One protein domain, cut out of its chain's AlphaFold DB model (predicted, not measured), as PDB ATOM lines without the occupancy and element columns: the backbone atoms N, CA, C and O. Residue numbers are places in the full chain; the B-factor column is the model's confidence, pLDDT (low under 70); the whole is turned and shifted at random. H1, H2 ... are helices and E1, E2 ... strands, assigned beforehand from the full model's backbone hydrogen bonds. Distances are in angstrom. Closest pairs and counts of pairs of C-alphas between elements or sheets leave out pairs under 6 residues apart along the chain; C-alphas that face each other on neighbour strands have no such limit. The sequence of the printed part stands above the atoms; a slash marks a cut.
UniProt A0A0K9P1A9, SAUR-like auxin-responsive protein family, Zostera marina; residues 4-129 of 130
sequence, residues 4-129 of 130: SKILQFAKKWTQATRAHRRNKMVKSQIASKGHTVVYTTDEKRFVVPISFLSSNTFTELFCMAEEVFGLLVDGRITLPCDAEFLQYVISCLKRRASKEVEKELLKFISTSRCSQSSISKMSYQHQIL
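AT A GLANCE: This is residues 4 to 129 of the 130 residues of the protein "SAUR-like auxin-responsive protein family" of Zostera marina (UniProt A0A0K9P1A9). A compact body, with the helix H3 in its middle and the small antiparallel hairpin E1 E2, H2 and H4 gathered towards one end, has two long helices along it, H1 and H5, whose free parts, residues 4 to 15 and 114 to 129, stick out past the other end as two separate arms. The printed part has 126 residues with five named helices and two named strands, in the order H1 E1 E2 H2 H3 H4 H5, and its class is mostly helix. The whole is compact by its radius of gyration of the C-alphas, 15.9 A, but elongated in outline, spanning 48 by 29 by 29 A.

HOW THE PARTS SIT: The sheet is the hairpin of E1, residues 35 to 39, and E2, residues 45 to 49, antiparallel at 149 degrees. N 36 and O 48 are 2.8 A apart, and N 46 and O 38 are 2.8 A apart, both within hydrogen-bond range. The closest C-alphas of E2 and H4, residues 83 to 94, are those of Val 48 and Ile 90, 7.9 A apart. H2, residues 50 to 54, follows E2 directly; it is close to H4 but not clearly touching, Phe 52 and Leu 93 having the closest C-alphas at 7.3 A. H3, residues 56 to 69, touches H5, residues 99 to 127, at a shallow tilt of 21 degrees, the same way; the closest C-alphas are those of Thr 57 and Leu 106, 5.4 A apart, and H5 touches H3 with residues 102 to 113 alone. H1, residues 4 to 30, only just touches H3, with 3 pairs of C-alphas within 8 A, closest Ala 19 and Cys 63 at 6.5 A; they stand about perpendicular, at 79 degrees. H1 and H5 are apart. In H1, H3 and H4 every O i to N i+4 pair is within hydrogen-bond range; in H5 24 of 25 are, and in H2 0 of 1, with 1 of 2 O i to N i+3 pairs.

IN THESE COORDINATES: E1 and E2 each measure 13.5 A from first to last C-alpha. H1 begins at C-alpha 4, (149.119, 110.581, 145.729), and is 39.0 A long. H2 measures 7.6 A, H3 19.7 A and H4 16.1 A. H5, the longest helix, runs 42.7 A to C-alpha 127 at (129.127, 111.007, 133.193).

THE WHOLE: The two C-alphas farthest apart, those of Arg 95 and Leu 129, are 51.1 A apart. The body without the free stretches has 98 residues and spans 34 by 27 by 25 A. The printed part has no cut; the link from H3 to H4, residues 70 to 82, is long, and the other links are tight. The mean pLDDT of the printed part is 74.0; 47 residues are under 70, among them residues 10 to 33 and 113 to 129.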
ATOM      1  N   SER A   4     150.549 110.903 145.714       62.59
ATOM      2  CA  SER A   4     149.119 110.581 145.729       62.59
ATOM      3  C   SER A   4     148.593 110.258 147.131       62.59
ATOM      4  O   SER A   4     147.482 110.669 147.464       62.59
ATOM      5  N   LYS A   5     149.374 109.583 147.992       68.44
ATOM      6  CA  LYS A   5     148.968 109.345 149.390       68.44
ATOM      7  C   LYS A   5     148.977 110.644 150.190       68.44
ATOM      8  O   LYS A   5     148.035 110.888 150.934       68.44
ATOM      9  N   ILE A   6     149.977 111.504 149.991       73.44
ATOM     10  CA  ILE A   6     150.077 112.807 150.673       73.44
ATOM     11  C   ILE A   6     148.859 113.682 150.345       73.44
ATOM     12  O   ILE A   6     148.225 114.218 151.252       73.44
ATOM     13  N   LEU A   7     148.471 113.761 149.068       74.38
ATOM     14  CA  LEU A   7     147.312 114.546 148.646       74.38
ATOM     15  C   LEU A   7     145.990 113.970 149.178       74.38
ATOM     16  O   LEU A   7     145.100 114.724 149.570       74.38
ATOM     17  N   GLN A   8     145.852 112.642 149.232       67.38
ATOM     18  CA  GLN A   8     144.675 112.001 149.829       67.38
ATOM     19  C   GLN A   8     144.563 112.279 151.328       67.38
ATOM     20  O   GLN A   8     143.466 112.564 151.815       67.38
ATOM     21  N   PHE A   9     145.680 112.245 152.055       73.56
ATOM     22  CA  PHE A   9     145.693 112.644 153.455       73.56
ATOM     23  C   PHE A   9     145.334 114.126 153.592       73.56
ATOM     24  O   PHE A   9     144.377 114.434 154.291       73.56
ATOM     25  N   ALA A  10     145.958 115.037 152.846       62.66
ATOM     26  CA  ALA A  10     145.620 116.465 152.895       62.66
ATOM     27  C   ALA A  10     144.122 116.743 152.637       62.66
ATOM     28  O   ALA A  10     143.490 117.518 153.363       62.66
ATOM     29  N   LYS A  11     143.511 116.049 151.665       65.62
ATOM     30  CA  LYS A  11     142.064 116.127 151.395       65.62
ATOM     31  C   LYS A  11     141.226 115.625 152.578       65.62
ATOM     32  O   LYS A  11     140.315 116.332 153.008       65.62
ATOM     33  N   LYS A  12     141.568 114.466 153.157       64.12
ATOM     34  CA  LYS A  12     140.903 113.922 154.359       64.12
ATOM     35  C   LYS A  12     141.016 114.855 155.570       64.12
ATOM     36  O   LYS A  12     140.028 115.071 156.264       64.12
ATOM     37  N   TRP A  13     142.188 115.443 155.801       50.06
ATOM     38  CA  TRP A  13     142.426 116.397 156.892       50.06
ATOM     39  C   TRP A  13     141.610 117.685 156.711       50.06
ATOM     40  O   TRP A  13     141.025 118.201 157.665       50.06
ATOM     41  N   THR A  14     141.488 118.173 155.476       63.31
ATOM     42  CA  THR A  14     140.652 119.343 155.160       63.31
ATOM     43  C   THR A  14     139.163 119.055 155.384       63.31
ATOM     44  O   THR A  14     138.430 119.898 155.900       63.31
ATOM     45  N   GLN A  15     138.698 117.852 155.039       63.59
ATOM     46  CA  GLN A  15     137.306 117.446 155.242       63.59
ATOM     47  C   GLN A  15     136.972 117.280 156.736       63.59
ATOM     48  O   GLN A  15     135.978 117.828 157.208       63.59
ATOM     49  N   ALA A  16     137.854 116.633 157.507       58.88
ATOM     50  CA  ALA A  16     137.694 116.463 158.953       58.88
ATOM     51  C   ALA A  16     137.681 117.804 159.718       58.88
ATOM     52  O   ALA A  16     136.877 118.009 160.629       58.88
ATOM     53  N   THR A  17     138.537 118.754 159.329       60.22
ATOM     54  CA  THR A  17     138.597 120.086 159.958       60.22
ATOM     55  C   THR A  17     137.396 120.965 159.604       60.22
ATOM     56  O   THR A  17     136.912 121.701 160.468       60.22
ATOM     57  N   ARG A  18     136.864 120.864 158.376       64.25
ATOM     58  CA  ARG A  18     135.614 121.533 157.972       64.25
ATOM     59  C   ARG A  18     134.419 121.050 158.789       64.25
ATOM     60  O   ARG A  18     133.686 121.891 159.307       64.25
ATOM     61  N   ALA A  19     134.285 119.736 158.967       62.44
ATOM     62  CA  ALA A  19     133.236 119.141 159.792       62.44
ATOM     63  C   ALA A  19     133.339 119.600 161.257       62.44
ATOM     64  O   ALA A  19     132.351 120.020 161.855       62.44
ATOM     65  N   HIS A  20     134.549 119.618 161.830       62.50
ATOM     66  CA  HIS A  20     134.754 120.062 163.210       62.50
ATOM     67  C   HIS A  20     134.431 121.552 163.413       62.50
ATOM     68  O   HIS A  20     133.709 121.914 164.346       62.50
ATOM     69  N   ARG A  21     134.923 122.429 162.524       62.91
ATOM     70  CA  ARG A  21     134.639 123.874 162.583       62.91
ATOM     71  C   ARG A  21     133.149 124.166 162.430       62.91
ATOM     72  O   ARG A  21     132.638 125.041 163.124       62.91
ATOM     73  N   ARG A  22     132.442 123.431 161.571       64.25
ATOM     74  CA  ARG A  22     131.007 123.644 161.367       64.25
ATOM     75  C   ARG A  22     130.143 123.028 162.449       64.25
ATOM     76  O   ARG A  22     129.204 123.687 162.868       64.25
ATOM     77  N   ASN A  23     130.513 121.882 163.018       64.88
ATOM     78  CA  ASN A  23     129.857 121.384 164.229       64.88
ATOM     79  C   ASN A  23     129.976 122.409 165.375       64.88
ATOM     80  O   ASN A  23     129.014 122.664 166.094       64.88
ATOM     81  N   LYS A  24     131.130 123.083 165.500       67.25
ATOM     82  CA  LYS A  24     131.296 124.210 166.433       67.25
ATOM     83  C   LYS A  24     130.370 125.389 166.097       67.25
ATOM     84  O   LYS A  24     129.784 125.950 167.015       67.25
ATOM     85  N   MET A  25     130.202 125.727 164.816       63.03
ATOM     86  CA  MET A  25     129.299 126.794 164.357       63.03
ATOM     87  C   MET A  25     127.819 126.476 164.632       63.03
ATOM     88  O   MET A  25     127.100 127.311 165.176       63.03
ATOM     89  N   VAL A  26     127.383 125.247 164.336       64.38
ATOM     90  CA  VAL A  26     126.032 124.741 164.635       64.38
ATOM     91  C   VAL A  26     125.789 124.783 166.138       64.38
ATOM     92  O   VAL A  26     124.793 125.340 166.589       64.38
ATOM     93  N   LYS A  27     126.748 124.298 166.937       65.50
ATOM     94  CA  LYS A  27     126.684 124.401 168.399       65.50
ATOM     95  C   LYS A  27     126.605 125.850 168.870       65.50
ATOM     96  O   LYS A  27     125.796 126.122 169.745       65.50
ATOM     97  N   SER A  28     127.372 126.780 168.294       62.69
ATOM     98  CA  SER A  28     127.318 128.196 168.687       62.69
ATOM     99  C   SER A  28     126.012 128.888 168.298       62.69
ATOM    100  O   SER A  28     125.504 129.680 169.080       62.69
ATOM    101  N   GLN A  29     125.433 128.561 167.137       61.62
ATOM    102  CA  GLN A  29     124.137 129.100 166.710       61.62
ATOM    103  C   GLN A  29     122.999 128.576 167.598       61.62
ATOM    104  O   GLN A  29     122.039 129.286 167.889       61.62
ATOM    105  N   ILE A  30     123.139 127.340 168.077       65.06
ATOM    106  CA  ILE A  30     122.174 126.680 168.952       65.06
ATOM    107  C   ILE A  30     122.362 127.070 170.434       65.06
ATOM    108  O   ILE A  30     121.396 127.042 171.192       65.06
ATOM    109  N   ALA A  31     123.562 127.489 170.856       57.53
ATOM    110  CA  ALA A  31     123.955 127.712 172.257       57.53
ATOM    111  C   ALA A  31     123.134 128.759 173.043       57.53
ATOM    112  O   ALA A  31     123.366 128.929 174.237       57.53
ATOM    113  N   SER A  32     122.162 129.436 172.428       56.19
ATOM    114  CA  SER A  32     121.324 130.436 173.100       56.19
ATOM    115  C   SER A  32     120.067 129.875 173.783       56.19
ATOM    116  O   SER A  32     119.467 130.576 174.594       56.19
ATOM    117  N   LYS A  33     119.640 128.631 173.507       60.78
ATOM    118  CA  LYS A  33     118.416 128.042 174.093       60.78
ATOM    119  C   LYS A  33     118.607 126.544 174.280       60.78
ATOM    120  O   LYS A  33     118.859 125.874 173.299       60.78
ATOM    121  N   GLY A  34     118.452 126.000 175.493       77.44
ATOM    122  CA  GLY A  34     118.795 124.610 175.881       77.44
ATOM    123  C   GLY A  34     118.261 123.436 175.028       77.44
ATOM    124  O   GLY A  34     118.594 122.283 175.312       77.44
ATOM    125  N   HIS A  35     117.490 123.701 173.973       83.56
ATOM    126  CA  HIS A  35     116.997 122.745 172.989       83.56
ATOM    127  C   HIS A  35     117.129 123.307 171.565       83.56
ATOM    128  O   HIS A  35     117.002 124.510 171.350       83.56
ATOM    129  N   THR A  36     117.307 122.425 170.583       83.81
ATOM    130  CA  THR A  36     117.263 122.754 169.153       83.81
ATOM    131  C   THR A  36     116.112 122.041 168.457       83.81
ATOM    132  O   THR A  36     115.610 121.024 168.941       83.81
ATOM    133  N   VAL A  37     115.693 122.583 167.317       88.19
ATOM    134  CA  VAL A  37     114.674 121.987 166.455       88.19
ATOM    135  C   VAL A  37     115.362 121.361 165.251       88.19
ATOM    136  O   VAL A  37     116.102 122.041 164.542       88.19
ATOM    137  N   VAL A  38     115.094 120.081 165.013       90.44
ATOM    138  CA  VAL A  38     115.542 119.354 163.820       90.44
ATOM    139  C   VAL A  38     114.341 118.773 163.083       90.44
ATOM    140  O   VAL A  38     113.298 118.509 163.688       90.44
ATOM    141  N   TYR A  39     114.496 118.591 161.779       92.62
ATOM    142  CA  TYR A  39     113.517 117.979 160.893       92.62
ATOM    143  C   TYR A  39     114.087 116.696 160.293       92.62
ATOM    144  O   TYR A  39     115.303 116.535 160.212       92.62
ATOM    145  N   THR A  40     113.215 115.791 159.879       93.94
ATOM    146  CA  THR A  40     113.560 114.568 159.143       93.94
ATOM    147  C   THR A  40     113.157 114.687 157.676       93.94
ATOM    148  O   THR A  40     112.511 115.661 157.282       93.94
ATOM    149  N   THR A  41     113.543 113.719 156.843       91.56
ATOM    150  CA  THR A  41     113.204 113.725 155.406       91.56
ATOM    151  C   THR A  41     111.712 113.552 155.138       91.56
ATOM    152  O   THR A  41     111.235 113.964 154.089       91.56
ATOM    153  N   ASP A  42     110.969 112.985 156.089       95.19
ATOM    154  CA  ASP A  42     109.501 112.925 156.115       95.19
ATOM    155  C   ASP A  42     108.872 114.142 156.829       95.19
ATOM    156  O   ASP A  42     107.758 114.073 157.342       95.19
ATOM    157  N   GLU A  43     109.618 115.250 156.899       91.81
ATOM    158  CA  GLU A  43     109.223 116.573 157.406       91.81
ATOM    159  C   GLU A  43     108.773 116.632 158.876       91.81
ATOM    160  O   GLU A  43     108.298 117.670 159.352       91.81
ATOM    161  N   LYS A  44     108.975 115.562 159.654       95.06
ATOM    162  CA  LYS A  44     108.604 115.555 161.071       95.06
ATOM    163  C   LYS A  44     109.552 116.417 161.898       95.06
ATOM    164  O   LYS A  44     110.767 116.411 161.717       95.06
ATOM    165  N   ARG A  45     108.979 117.165 162.844       94.25
ATOM    166  CA  ARG A  45     109.689 118.115 163.711       94.25
ATOM    167  C   ARG A  45     110.022 117.490 165.062       94.25
ATOM    168  O   ARG A  45     109.128 117.026 165.765       94.25
ATOM    169  N   PHE A  46     111.280 117.602 165.482       92.31
ATOM    170  CA  PHE A  46     111.756 117.137 166.783       92.31
ATOM    171  C   PHE A  46     112.437 118.260 167.558       92.31
ATOM    172  O   PHE A  46     113.236 119.018 167.010       92.31
ATOM    173  N   VAL A  47     112.144 118.340 168.856       89.94
ATOM    174  CA  VAL A  47     112.862 119.202 169.800       89.94
ATOM    175  C   VAL A  47     113.850 118.332 170.564       89.94
ATOM    176  O   VAL A  47     113.446 117.430 171.297       89.94
ATOM    177  N   VAL A  48     115.143 118.586 170.384       88.38
ATOM    178  CA  VAL A  48     116.212 117.791 170.999       88.38
ATOM    179  C   VAL A  48     117.071 118.660 171.918       88.38
ATOM    180  O   VAL A  48     117.380 119.800 171.563       88.38
ATOM    181  N   PRO A  49     117.462 118.173 173.107       86.50
ATOM    182  CA  PRO A  49     118.371 118.908 173.981       86.50
ATOM    183  C   PRO A  49     119.712 119.188 173.298       86.50
ATOM    184  O   PRO A  49     120.225 118.345 172.559       86.50
ATOM    185  N   ILE A  50     120.341 120.326 173.605       83.88
ATOM    186  CA  ILE A  50     121.688 120.647 173.083       83.88
ATOM    187  C   ILE A  50     122.715 119.572 173.459       83.88
ATOM    188  O   ILE A  50     123.631 119.290 172.686       83.88
ATOM    189  N   SER A  51     122.552 118.931 174.618       81.06
ATOM    190  CA  SER A  51     123.433 117.851 175.080       81.06
ATOM    191  C   SER A  51     123.489 116.659 174.117       81.06
ATOM    192  O   SER A  51     124.461 115.905 174.127       81.06
ATOM    193  N   PHE A  52     122.499 116.495 173.236       82.44
ATOM    194  CA  PHE A  52     122.500 115.414 172.250       82.44
ATOM    195  C   PHE A  52     123.442 115.723 171.087       82.44
ATOM    196  O   PHE A  52     124.016 114.804 170.509       82.44
ATOM    197  N   LEU A  53     123.706 117.003 170.810       77.75
ATOM    198  CA  LEU A  53     124.607 117.461 169.747       77.75
ATOM    199  C   LEU A  53     126.083 117.163 170.046       77.75
ATOM    200  O   LEU A  53     126.931 117.216 169.154       77.75
ATOM    201  N   SER A  54     126.427 116.875 171.303       74.81
ATOM    202  CA  SER A  54     127.748 116.352 171.672       74.81
ATOM    203  C   SER A  54     127.914 114.858 171.410       74.81
ATOM    204  O   SER A  54     129.050 114.397 171.431       74.81
ATOM    205  N   SER A  55     126.838 114.113 171.136       82.81
ATOM    206  CA  SER A  55     126.964 112.701 170.773       82.81
ATOM    207  C   SER A  55     127.603 112.545 169.390       82.81
ATOM    208  O   SER A  55     127.363 113.336 168.466       82.81
ATOM    209  N   ASN A  56     128.413 111.496 169.234       83.88
ATOM    210  CA  ASN A  56     129.010 111.150 167.946       83.88
ATOM    211  C   ASN A  56     127.923 110.843 166.908       83.88
ATOM    212  O   ASN A  56     128.059 111.243 165.759       83.88
ATOM    213  N   THR A  57     126.819 110.223 167.332       85.94
ATOM    214  CA  THR A  57     125.657 109.910 166.494       85.94
ATOM    215  C   THR A  57     125.043 111.162 165.869       85.94
ATOM    216  O   THR A  57     124.913 111.235 164.651       85.94
ATOM    217  N   PHE A  58     124.720 112.186 166.669       86.00
ATOM    218  CA  PHE A  58     124.189 113.441 166.122       86.00
ATOM    219  C   PHE A  58     125.221 114.173 165.269       86.00
ATOM    220  O   PHE A  58     124.870 114.716 164.228       86.00
ATOM    221  N   THR A  59     126.495 114.165 165.672       84.56
ATOM    222  CA  THR A  59     127.569 114.757 164.860       84.56
ATOM    223  C   THR A  59     127.628 114.111 163.474       84.56
ATOM    224  O   THR A  59     127.736 114.811 162.471       84.56
ATOM    225  N   GLU A  60     127.500 112.786 163.409       85.69
ATOM    226  CA  GLU A  60     127.501 112.028 162.162       85.69
ATOM    227  C   GLU A  60     126.270 112.349 161.297       85.69
ATOM    228  O   GLU A  60     126.401 112.581 160.092       85.69
ATOM    229  N   LEU A  61     125.089 112.458 161.910       87.88
ATOM    230  CA  LEU A  61     123.864 112.861 161.216       87.88
ATOM    231  C   LEU A  61     123.954 114.288 160.653       87.88
ATOM    232  O   LEU A  61     123.532 114.512 159.522       87.88
ATOM    233  N   PHE A  62     124.558 115.238 161.376       85.06
ATOM    234  CA  PHE A  62     124.764 116.600 160.860       85.06
ATOM    235  C   PHE A  62     125.773 116.655 159.717       85.06
ATOM    236  O   PHE A  62     125.570 117.402 158.764       85.06
ATOM    237  N   CYS A  63     126.840 115.859 159.780       81.81
ATOM    238  CA  CYS A  63     127.777 115.746 158.666       81.81
ATOM    239  C   CYS A  63     127.075 115.212 157.406       81.81
ATOM    240  O   CYS A  63     127.283 115.750 156.326       81.81
ATOM    241  N   MET A  64     126.205 114.204 157.539       82.19
ATOM    242  CA  MET A  64     125.428 113.707 156.397       82.19
ATOM    243  C   MET A  64     124.404 114.739 155.906       82.19
ATOM    244  O   MET A  64     124.245 114.912 154.703       82.19
ATOM    245  N   ALA A  65     123.729 115.447 156.817       83.69
ATOM    246  CA  ALA A  65     122.796 116.518 156.463       83.69
ATOM    247  C   ALA A  65     123.479 117.599 155.620       83.69
ATOM    248  O   ALA A  65     122.941 118.045 154.613       83.69
ATOM    249  N   GLU A  66     124.699 117.975 156.002       80.62
ATOM    250  CA  GLU A  66     125.513 118.921 155.252       80.62
ATOM    251  C   GLU A  66     125.854 118.419 153.845       80.62
ATOM    252  O   GLU A  66     125.769 119.190 152.893       80.62
ATOM    253  N   GLU A  67     126.246 117.150 153.716       80.44
ATOM    254  CA  GLU A  67     126.605 116.540 152.431       80.44
ATOM    255  C   GLU A  67     125.412 116.460 151.469       80.44
ATOM    256  O   GLU A  67     125.601 116.611 150.263       80.44
ATOM    257  N   VAL A  68     124.200 116.229 151.988       80.31
ATOM    258  CA  VAL A  68     122.992 116.016 151.174       80.31
ATOM    259  C   VAL A  68     122.228 117.314 150.908       80.31
ATOM    260  O   VAL A  68     121.828 117.567 149.776       80.31
ATOM    261  N   PHE A  69     122.014 118.134 151.935       77.81
ATOM    262  CA  PHE A  69     121.132 119.304 151.870       77.81
ATOM    263  C   PHE A  69     121.893 120.632 151.936       77.81
ATOM    264  O   PHE A  69     121.341 121.680 151.619       77.81
ATOM    265  N   GLY A  70     123.160 120.616 152.358       71.81
ATOM    266  CA  GLY A  70     123.799 121.799 152.920       71.81
ATOM    267  C   GLY A  70     123.379 121.988 154.381       71.81
ATOM    268  O   GLY A  70     122.270 121.658 154.786       71.81
ATOM    269  N   LEU A  71     124.303 122.478 155.212       61.38
ATOM    270  CA  LEU A  71     124.203 122.476 156.684       61.38
ATOM    271  C   LEU A  71     122.873 123.038 157.235       61.38
ATOM    272  O   LEU A  71     122.409 122.608 158.289       61.38
ATOM    273  N   LEU A  72     122.315 124.032 156.542       69.06
ATOM    274  CA  LEU A  72     121.064 124.710 156.849       69.06
ATOM    275  C   LEU A  72     120.406 125.101 155.528       69.06
ATOM    276  O   LEU A  72     120.977 125.891 154.776       69.06
ATOM    277  N   VAL A  73     119.205 124.591 155.282       70.62
ATOM    278  CA  VAL A  73     118.349 125.052 154.185       70.62
ATOM    279  C   VAL A  73     117.265 125.909 154.823       70.62
ATOM    280  O   VAL A  73     116.558 125.444 155.714       70.62
ATOM    281  N   ASP A  74     117.209 127.193 154.466       73.38
ATOM    282  CA  ASP A  74     116.245 128.168 155.007       73.38
ATOM    283  C   ASP A  74     116.224 128.266 156.544       73.38
ATOM    284  O   ASP A  74     115.184 128.425 157.184       73.38
ATOM    285  N   GLY A  75     117.396 128.123 157.176       74.31
ATOM    286  CA  GLY A  75     117.529 128.148 158.637       74.31
ATOM    287  C   GLY A  75     116.976 126.905 159.347       74.31
ATOM    288  O   GLY A  75     116.949 126.870 160.580       74.31
ATOM    289  N   ARG A  76     116.567 125.873 158.601       80.31
ATOM    290  CA  ARG A  76     116.097 124.586 159.124       80.31
ATOM    291  C   ARG A  76     117.223 123.559 159.056       80.31
ATOM    292  O   ARG A  76     117.950 123.472 158.069       80.31
ATOM    293  N   ILE A  77     117.352 122.768 160.120       87.25
ATOM    294  CA  ILE A  77     118.263 121.624 160.150       87.25
ATOM    295  C   ILE A  77     117.460 120.374 159.805       87.25
ATOM    296  O   ILE A  77     116.681 119.912 160.639       87.25
ATOM    297  N   THR A  78     117.654 119.833 158.605       89.44
ATOM    298  CA  THR A  78     117.012 118.588 158.161       89.44
ATOM    299  C   THR A  78     118.030 117.456 158.170       89.44
ATOM    300  O   THR A  78     119.073 117.546 157.528       89.44
ATOM    301  N   LEU A  79     117.750 116.396 158.922       90.62
ATOM    302  CA  LEU A  79     118.588 115.208 159.008       90.62
ATOM    303  C   LEU A  79     118.221 114.217 157.893       90.62
ATOM    304  O   LEU A  79     117.036 114.052 157.603       90.62
ATOM    305  N   PRO A  80     119.205 113.519 157.296       89.06
ATOM    306  CA  PRO A  80     118.988 112.529 156.243       89.06
ATOM    307  C   PRO A  80     118.556 111.184 156.841       89.06
ATOM    308  O   PRO A  80     119.217 110.162 156.670       89.06
ATOM    309  N   CYS A  81     117.471 111.203 157.603       90.31
ATOM    310  CA  CYS A  81     116.807 110.024 158.135       90.31
ATOM    311  C   CYS A  81     115.310 110.303 158.270       90.31
ATOM    312  O   CYS A  81     114.892 111.464 158.315       90.31
ATOM    313  N   ASP A  82     114.517 109.245 158.384       94.38
ATOM    314  CA  ASP A  82     113.104 109.352 158.725       94.38
ATOM    315  C   ASP A  82     112.888 109.583 160.233       94.38
ATOM    316  O   ASP A  82     113.805 109.531 161.066       94.38
ATOM    317  N   ALA A  83     111.640 109.885 160.579       94.94
ATOM    318  CA  ALA A  83     111.206 110.094 161.949       94.94
ATOM    319  C   ALA A  83     111.371 108.876 162.862       94.94
ATOM    320  O   ALA A  83     111.667 109.056 164.044       94.94
ATOM    321  N   GLU A  84     111.146 107.665 162.350       94.94
ATOM    322  CA  GLU A  84     111.194 106.440 163.152       94.94
ATOM    323  C   GLU A  84     112.625 106.188 163.633       94.94
ATOM    324  O   GLU A  84     112.874 106.014 164.832       94.94
ATOM    325  N   PHE A  85     113.588 106.302 162.720       92.12
ATOM    326  CA  PHE A  85     115.002 106.208 163.029       92.12
ATOM    327  C   PHE A  85     115.441 107.295 164.015       92.12
ATOM    328  O   PHE A  85     116.110 107.003 165.010       92.12
ATOM    329  N   LEU A  86     115.042 108.554 163.797       92.94
ATOM    330  CA  LEU A  86     115.422 109.634 164.709       92.94
ATOM    331  C   LEU A  86     114.819 109.448 166.110       92.94
ATOM    332  O   LEU A  86     115.484 109.715 167.116       92.94
ATOM    333  N   GLN A  87     113.587 108.948 166.199       93.31
ATOM    334  CA  GLN A  87     112.947 108.620 167.470       93.31
ATOM    335  C   GLN A  87     113.695 107.501 168.207       93.31
ATOM    336  O   GLN A  87     113.906 107.609 169.421       93.31
ATOM    337  N   TYR A  88     114.153 106.474 167.486       91.50
ATOM    338  CA  TYR A  88     115.008 105.423 168.037       91.50
ATOM    339  C   TYR A  88     116.319 105.997 168.595       91.50
ATOM    340  O   TYR A  88     116.638 105.779 169.765       91.50
ATOM    341  N   VAL A  89     117.026 106.826 167.817       89.94
ATOM    342  CA  VAL A  89     118.271 107.493 168.244       89.94
ATOM    343  C   VAL A  89     118.060 108.315 169.522       89.94
ATOM    344  O   VAL A  89     118.825 108.197 170.481       89.94
ATOM    345  N   ILE A  90     117.003 109.132 169.566       90.38
ATOM    346  CA  ILE A  90     116.651 109.944 170.740       90.38
ATOM    347  C   ILE A  90     116.379 109.048 171.953       90.38
ATOM    348  O   ILE A  90     116.823 109.367 173.057       90.38
ATOM    349  N   SER A  91     115.663 107.936 171.767       89.81
ATOM    350  CA  SER A  91     115.371 106.973 172.831       89.81
ATOM    351  C   SER A  91     116.650 106.352 173.403       89.81
ATOM    352  O   SER A  91     116.832 106.341 174.623       89.81
ATOM    353  N   CYS A  92     117.579 105.922 172.541       85.56
ATOM    354  CA  CYS A  92     118.876 105.384 172.954       85.56
ATOM    355  C   CYS A  92     119.661 106.388 173.811       85.56
ATOM    356  O   CYS A  92     120.133 106.045 174.896       85.56
ATOM    357  N   LEU A  93     119.735 107.646 173.372       82.88
ATOM    358  CA  LEU A  93     120.472 108.693 174.084       82.88
ATOM    359  C   LEU A  93     119.800 109.089 175.409       82.88
ATOM    360  O   LEU A  93     120.485 109.303 176.408       82.88
ATOM    361  N   LYS A  94     118.460 109.140 175.464       83.25
ATOM    362  CA  LYS A  94     117.718 109.420 176.710       83.25
ATOM    363  C   LYS A  94     117.938 108.345 177.769       83.25
ATOM    364  O   LYS A  94     118.057 108.664 178.948       83.25
ATOM    365  N   ARG A  95     117.980 107.074 177.362       82.25
ATOM    366  CA  ARG A  95     118.081 105.930 178.279       82.25
ATOM    367  C   ARG A  95     119.510 105.646 178.753       82.25
ATOM    368  O   ARG A  95     119.692 104.665 179.465       82.25
ATOM    369  N   ARG A  96     120.501 106.477 178.378       69.62
ATOM    370  CA  ARG A  96     121.939 106.167 178.503       69.62
ATOM    371  C   ARG A  96     122.215 104.753 177.992       69.62
ATOM    372  O   ARG A  96     122.606 103.877 178.763       69.62
ATOM    373  N   ALA A  97     121.926 104.517 176.712       71.31
ATOM    374  CA  ALA A  97     122.231 103.242 176.078       71.31
ATOM    375  C   ALA A  97     123.677 102.813 176.384       71.31
ATOM    376  O   ALA A  97     124.564 103.649 176.584       71.31
ATOM    377  N   SER A  98     123.913 101.501 176.466       75.31
ATOM    378  CA  SER A  98     125.267 101.003 176.694       75.31
ATOM    379  C   SER A  98     126.196 101.521 175.593       75.31
ATOM    380  O   SER A  98     125.780 101.716 174.446       75.31
ATOM    381  N   LYS A  99     127.472 101.728 175.932       76.25
ATOM    382  CA  LYS A  99     128.481 102.197 174.969       76.25
ATOM    383  C   LYS A  99     128.537 101.306 173.720       76.25
ATOM    384  O   LYS A  99     128.786 101.811 172.633       76.25
ATOM    385  N   GLU A 100     128.250 100.011 173.863       82.00
ATOM    386  CA  GLU A 100     128.107  99.059 172.756       82.00
ATOM    387  C   GLU A 100     126.980  99.427 171.782       82.00
ATOM    388  O   GLU A 100     127.199  99.424 170.574       82.00
ATOM    389  N   VAL A 101     125.794  99.788 172.283       82.31
ATOM    390  CA  VAL A 101     124.656 100.171 171.429       82.31
ATOM    391  C   VAL A 101     124.947 101.478 170.700       82.31
ATOM    392  O   VAL A 101     124.698 101.575 169.501       82.31
ATOM    393  N   GLU A 102     125.519 102.470 171.387       81.31
ATOM    394  CA  GLU A 102     125.920 103.727 170.741       81.31
ATOM    395  C   GLU A 102     126.994 103.501 169.670       81.31
ATOM    396  O   GLU A 102     126.960 104.130 168.612       81.31
ATOM    397  N   LYS A 103     127.927 102.577 169.917       83.12
ATOM    398  CA  LYS A 103     128.988 102.211 168.976       83.12
ATOM    399  C   LYS A 103     128.448 101.483 167.747       83.12
ATOM    400  O   LYS A 103     128.849 101.830 166.638       83.12
ATOM    401  N   GLU A 104     127.548 100.515 167.912       87.38
ATOM    402  CA  GLU A 104     126.913  99.833 166.775       87.38
ATOM    403  C   GLU A 104     126.001 100.781 165.989       87.38
ATOM    404  O   GLU A 104     126.028 100.773 164.759       87.38
ATOM    405  N   LEU A 105     125.283 101.681 166.666       86.62
ATOM    406  CA  LEU A 105     124.501 102.734 166.018       86.62
ATOM    407  C   LEU A 105     125.390 103.679 165.198       86.62
ATOM    408  O   LEU A 105     125.098 103.952 164.035       86.62
ATOM    409  N   LEU A 106     126.497 104.156 165.775       85.25
ATOM    410  CA  LEU A 106     127.453 105.009 165.068       85.25
ATOM    411  C   LEU A 106     128.038 104.288 163.852       85.25
ATOM    412  O   LEU A 106     128.112 104.859 162.769       85.25
ATOM    413  N   LYS A 107     128.421 103.021 164.023       85.31
ATOM    414  CA  LYS A 107     128.950 102.177 162.953       85.31
ATOM    415  C   LYS A 107     127.936 102.007 161.828       85.31
ATOM    416  O   LYS A 107     128.311 102.184 160.677       85.31
ATOM    417  N   PHE A 108     126.669 101.740 162.141       85.00
ATOM    418  CA  PHE A 108     125.599 101.659 161.147       85.00
ATOM    419  C   PHE A 108     125.490 102.953 160.323       85.00
ATOM    420  O   PHE A 108     125.524 102.906 159.090       85.00
ATOM    421  N   ILE A 109     125.466 104.114 160.987       84.25
ATOM    422  CA  ILE A 109     125.390 105.419 160.315       84.25
ATOM    423  C   ILE A 109     126.639 105.652 159.448       84.25
ATOM    424  O   ILE A 109     126.517 105.978 158.266       84.25
ATOM    425  N   SER A 110     127.841 105.411 159.975       80.56
ATOM    426  CA  SER A 110     129.086 105.577 159.216       80.56
ATOM    427  C   SER A 110     129.196 104.621 158.022       80.56
ATOM    428  O   SER A 110     129.687 105.014 156.961       80.56
ATOM    429  N   THR A 111     128.724 103.376 158.147       77.56
ATOM    430  CA  THR A 111     128.684 102.415 157.034       77.56
ATOM    431  C   THR A 111     127.725 102.883 155.943       77.56
ATOM    432  O   THR A 111     128.089 102.837 154.768       77.56
ATOM    433  N   SER A 112     126.548 103.400 156.312       73.12
ATOM    434  CA  SER A 112     125.584 103.933 155.343       73.12
ATOM    435  C   SER A 112     126.172 105.101 154.534       73.12
ATOM    436  O   SER A 112     126.075 105.117 153.305       73.12
ATOM    437  N   ARG A 113     126.926 105.999 155.189       65.94
ATOM    438  CA  ARG A 113     127.671 107.080 154.524       65.94
ATOM    439  C   ARG A 113     128.719 106.550 153.537       65.94
ATOM    440  O   ARG A 113     128.864 107.085 152.437       65.94
ATOM    441  N   CYS A 114     129.453 105.496 153.896       53.81
ATOM    442  CA  CYS A 114     130.477 104.901 153.028       53.81
ATOM    443  C   CYS A 114     129.888 104.280 151.754       53.81
ATOM    444  O   CYS A 114     130.452 104.474 150.669       53.81
ATOM    445  N   SER A 115     128.747 103.598 151.856       56.19
ATOM    446  CA  SER A 115     128.028 103.061 150.695       56.19
ATOM    447  C   SER A 115     127.553 104.184 149.764       56.19
ATOM    448  O   SER A 115     127.806 104.130 148.560       56.19
ATOM    449  N   GLN A 116     127.010 105.276 150.319       52.03
ATOM    450  CA  GLN A 116     126.609 106.470 149.559       52.03
ATOM    451  C   GLN A 116     127.800 107.160 148.862       52.03
ATOM    452  O   GLN A 116     127.705 107.595 147.711       52.03
ATOM    453  N   SER A 117     128.960 107.224 149.531       49.12
ATOM    454  CA  SER A 117     130.196 107.824 148.997       49.12
ATOM    455  C   SER A 117     130.845 107.013 147.866       49.12
ATOM    456  O   SER A 117     131.646 107.542 147.094       49.12
ATOM    457  N   SER A 118     130.525 105.719 147.777       45.06
ATOM    458  CA  SER A 118     131.029 104.818 146.736       45.06
ATOM    459  C   SER A 118     130.110 104.823 145.509       45.06
ATOM    460  O   SER A 118     130.600 104.859 144.383       45.06
ATOM    461  N   ILE A 119     128.791 104.908 145.719       45.09
ATOM    462  CA  ILE A 119     127.788 105.041 144.647       45.09
ATOM    463  C   ILE A 119     127.905 106.401 143.945       45.09
ATOM    464  O   ILE A 119     127.915 106.468 142.715       45.09
ATOM    465  N   SER A 120     128.090 107.485 144.706       41.03
ATOM    466  CA  SER A 120     128.327 108.818 144.132       41.03
ATOM    467  C   SER A 120     129.589 108.850 143.259       41.03
ATOM    468  O   SER A 120     129.549 109.391 142.161       41.03
ATOM    469  N   LYS A 121     130.682 108.178 143.652       41.22
ATOM    470  CA  LYS A 121     131.897 108.060 142.817       41.22
ATOM    471  C   LYS A 121     131.684 107.289 141.507       41.22
ATOM    472  O   LYS A 121     132.312 107.647 140.514       41.22
ATOM    473  N   MET A 122     130.819 106.270 141.481       35.66
ATOM    474  CA  MET A 122     130.465 105.559 140.241       35.66
ATOM    475  C   MET A 122     129.606 106.415 139.301       35.66
ATOM    476  O   MET A 122     129.805 106.368 138.090       35.66
ATOM    477  N   SER A 123     128.699 107.232 139.843       34.72
ATOM    478  CA  SER A 123     127.842 108.116 139.041       34.72
ATOM    479  C   SER A 123     128.638 109.213 138.315       34.72
ATOM    480  O   SER A 123     128.424 109.425 137.124       34.72
ATOM    481  N   TYR A 124     129.636 109.825 138.969       40.22
ATOM    482  CA  TYR A 124     130.509 110.819 138.320       40.22
ATOM    483  C   TYR A 124     131.475 110.215 137.284       40.22
ATOM    484  O   TYR A 124     131.886 110.907 136.358       40.22
ATOM    485  N   GLN A 125     131.855 108.939 137.412       39.47
ATOM    486  CA  GLN A 125     132.698 108.262 136.414       39.47
ATOM    487  C   GLN A 125     131.916 107.912 135.139       39.47
ATOM    488  O   GLN A 125     132.482 107.985 134.055       39.47
ATOM    489  N   HIS A 126     130.621 107.597 135.246       35.25
ATOM    490  CA  HIS A 126     129.785 107.289 134.079       35.25
ATOM    491  C   HIS A 126     129.355 108.541 133.287       35.25
ATOM    492  O   HIS A 126     129.011 108.425 132.120       35.25
ATOM    493  N   GLN A 127     129.406 109.738 133.887       35.69
ATOM    494  CA  GLN A 127     129.127 111.007 133.193       35.69
ATOM    495  C   GLN A 127     130.340 111.619 132.470       35.69
ATOM    496  O   GLN A 127     130.152 112.512 131.653       35.69
ATOM    497  N   ILE A 128     131.571 111.169 132.746       37.41
ATOM    498  CA  ILE A 128     132.793 111.676 132.080       37.41
ATOM    499  C   ILE A 128     133.184 110.826 130.853       37.41
ATOM    500  O   ILE A 128     134.103 111.178 130.119       37.41
ATOM    501  N   LEU A 129     132.461 109.737 130.583       41.59
ATOM    502  CA  LEU A 129     132.628 108.923 129.379       41.59
ATOM    503  C   LEU A 129     131.418 109.077 128.442       41.59
ATOM    504  O   LEU A 129     130.701 108.114 128.188       41.59
TER     505      LEU A 129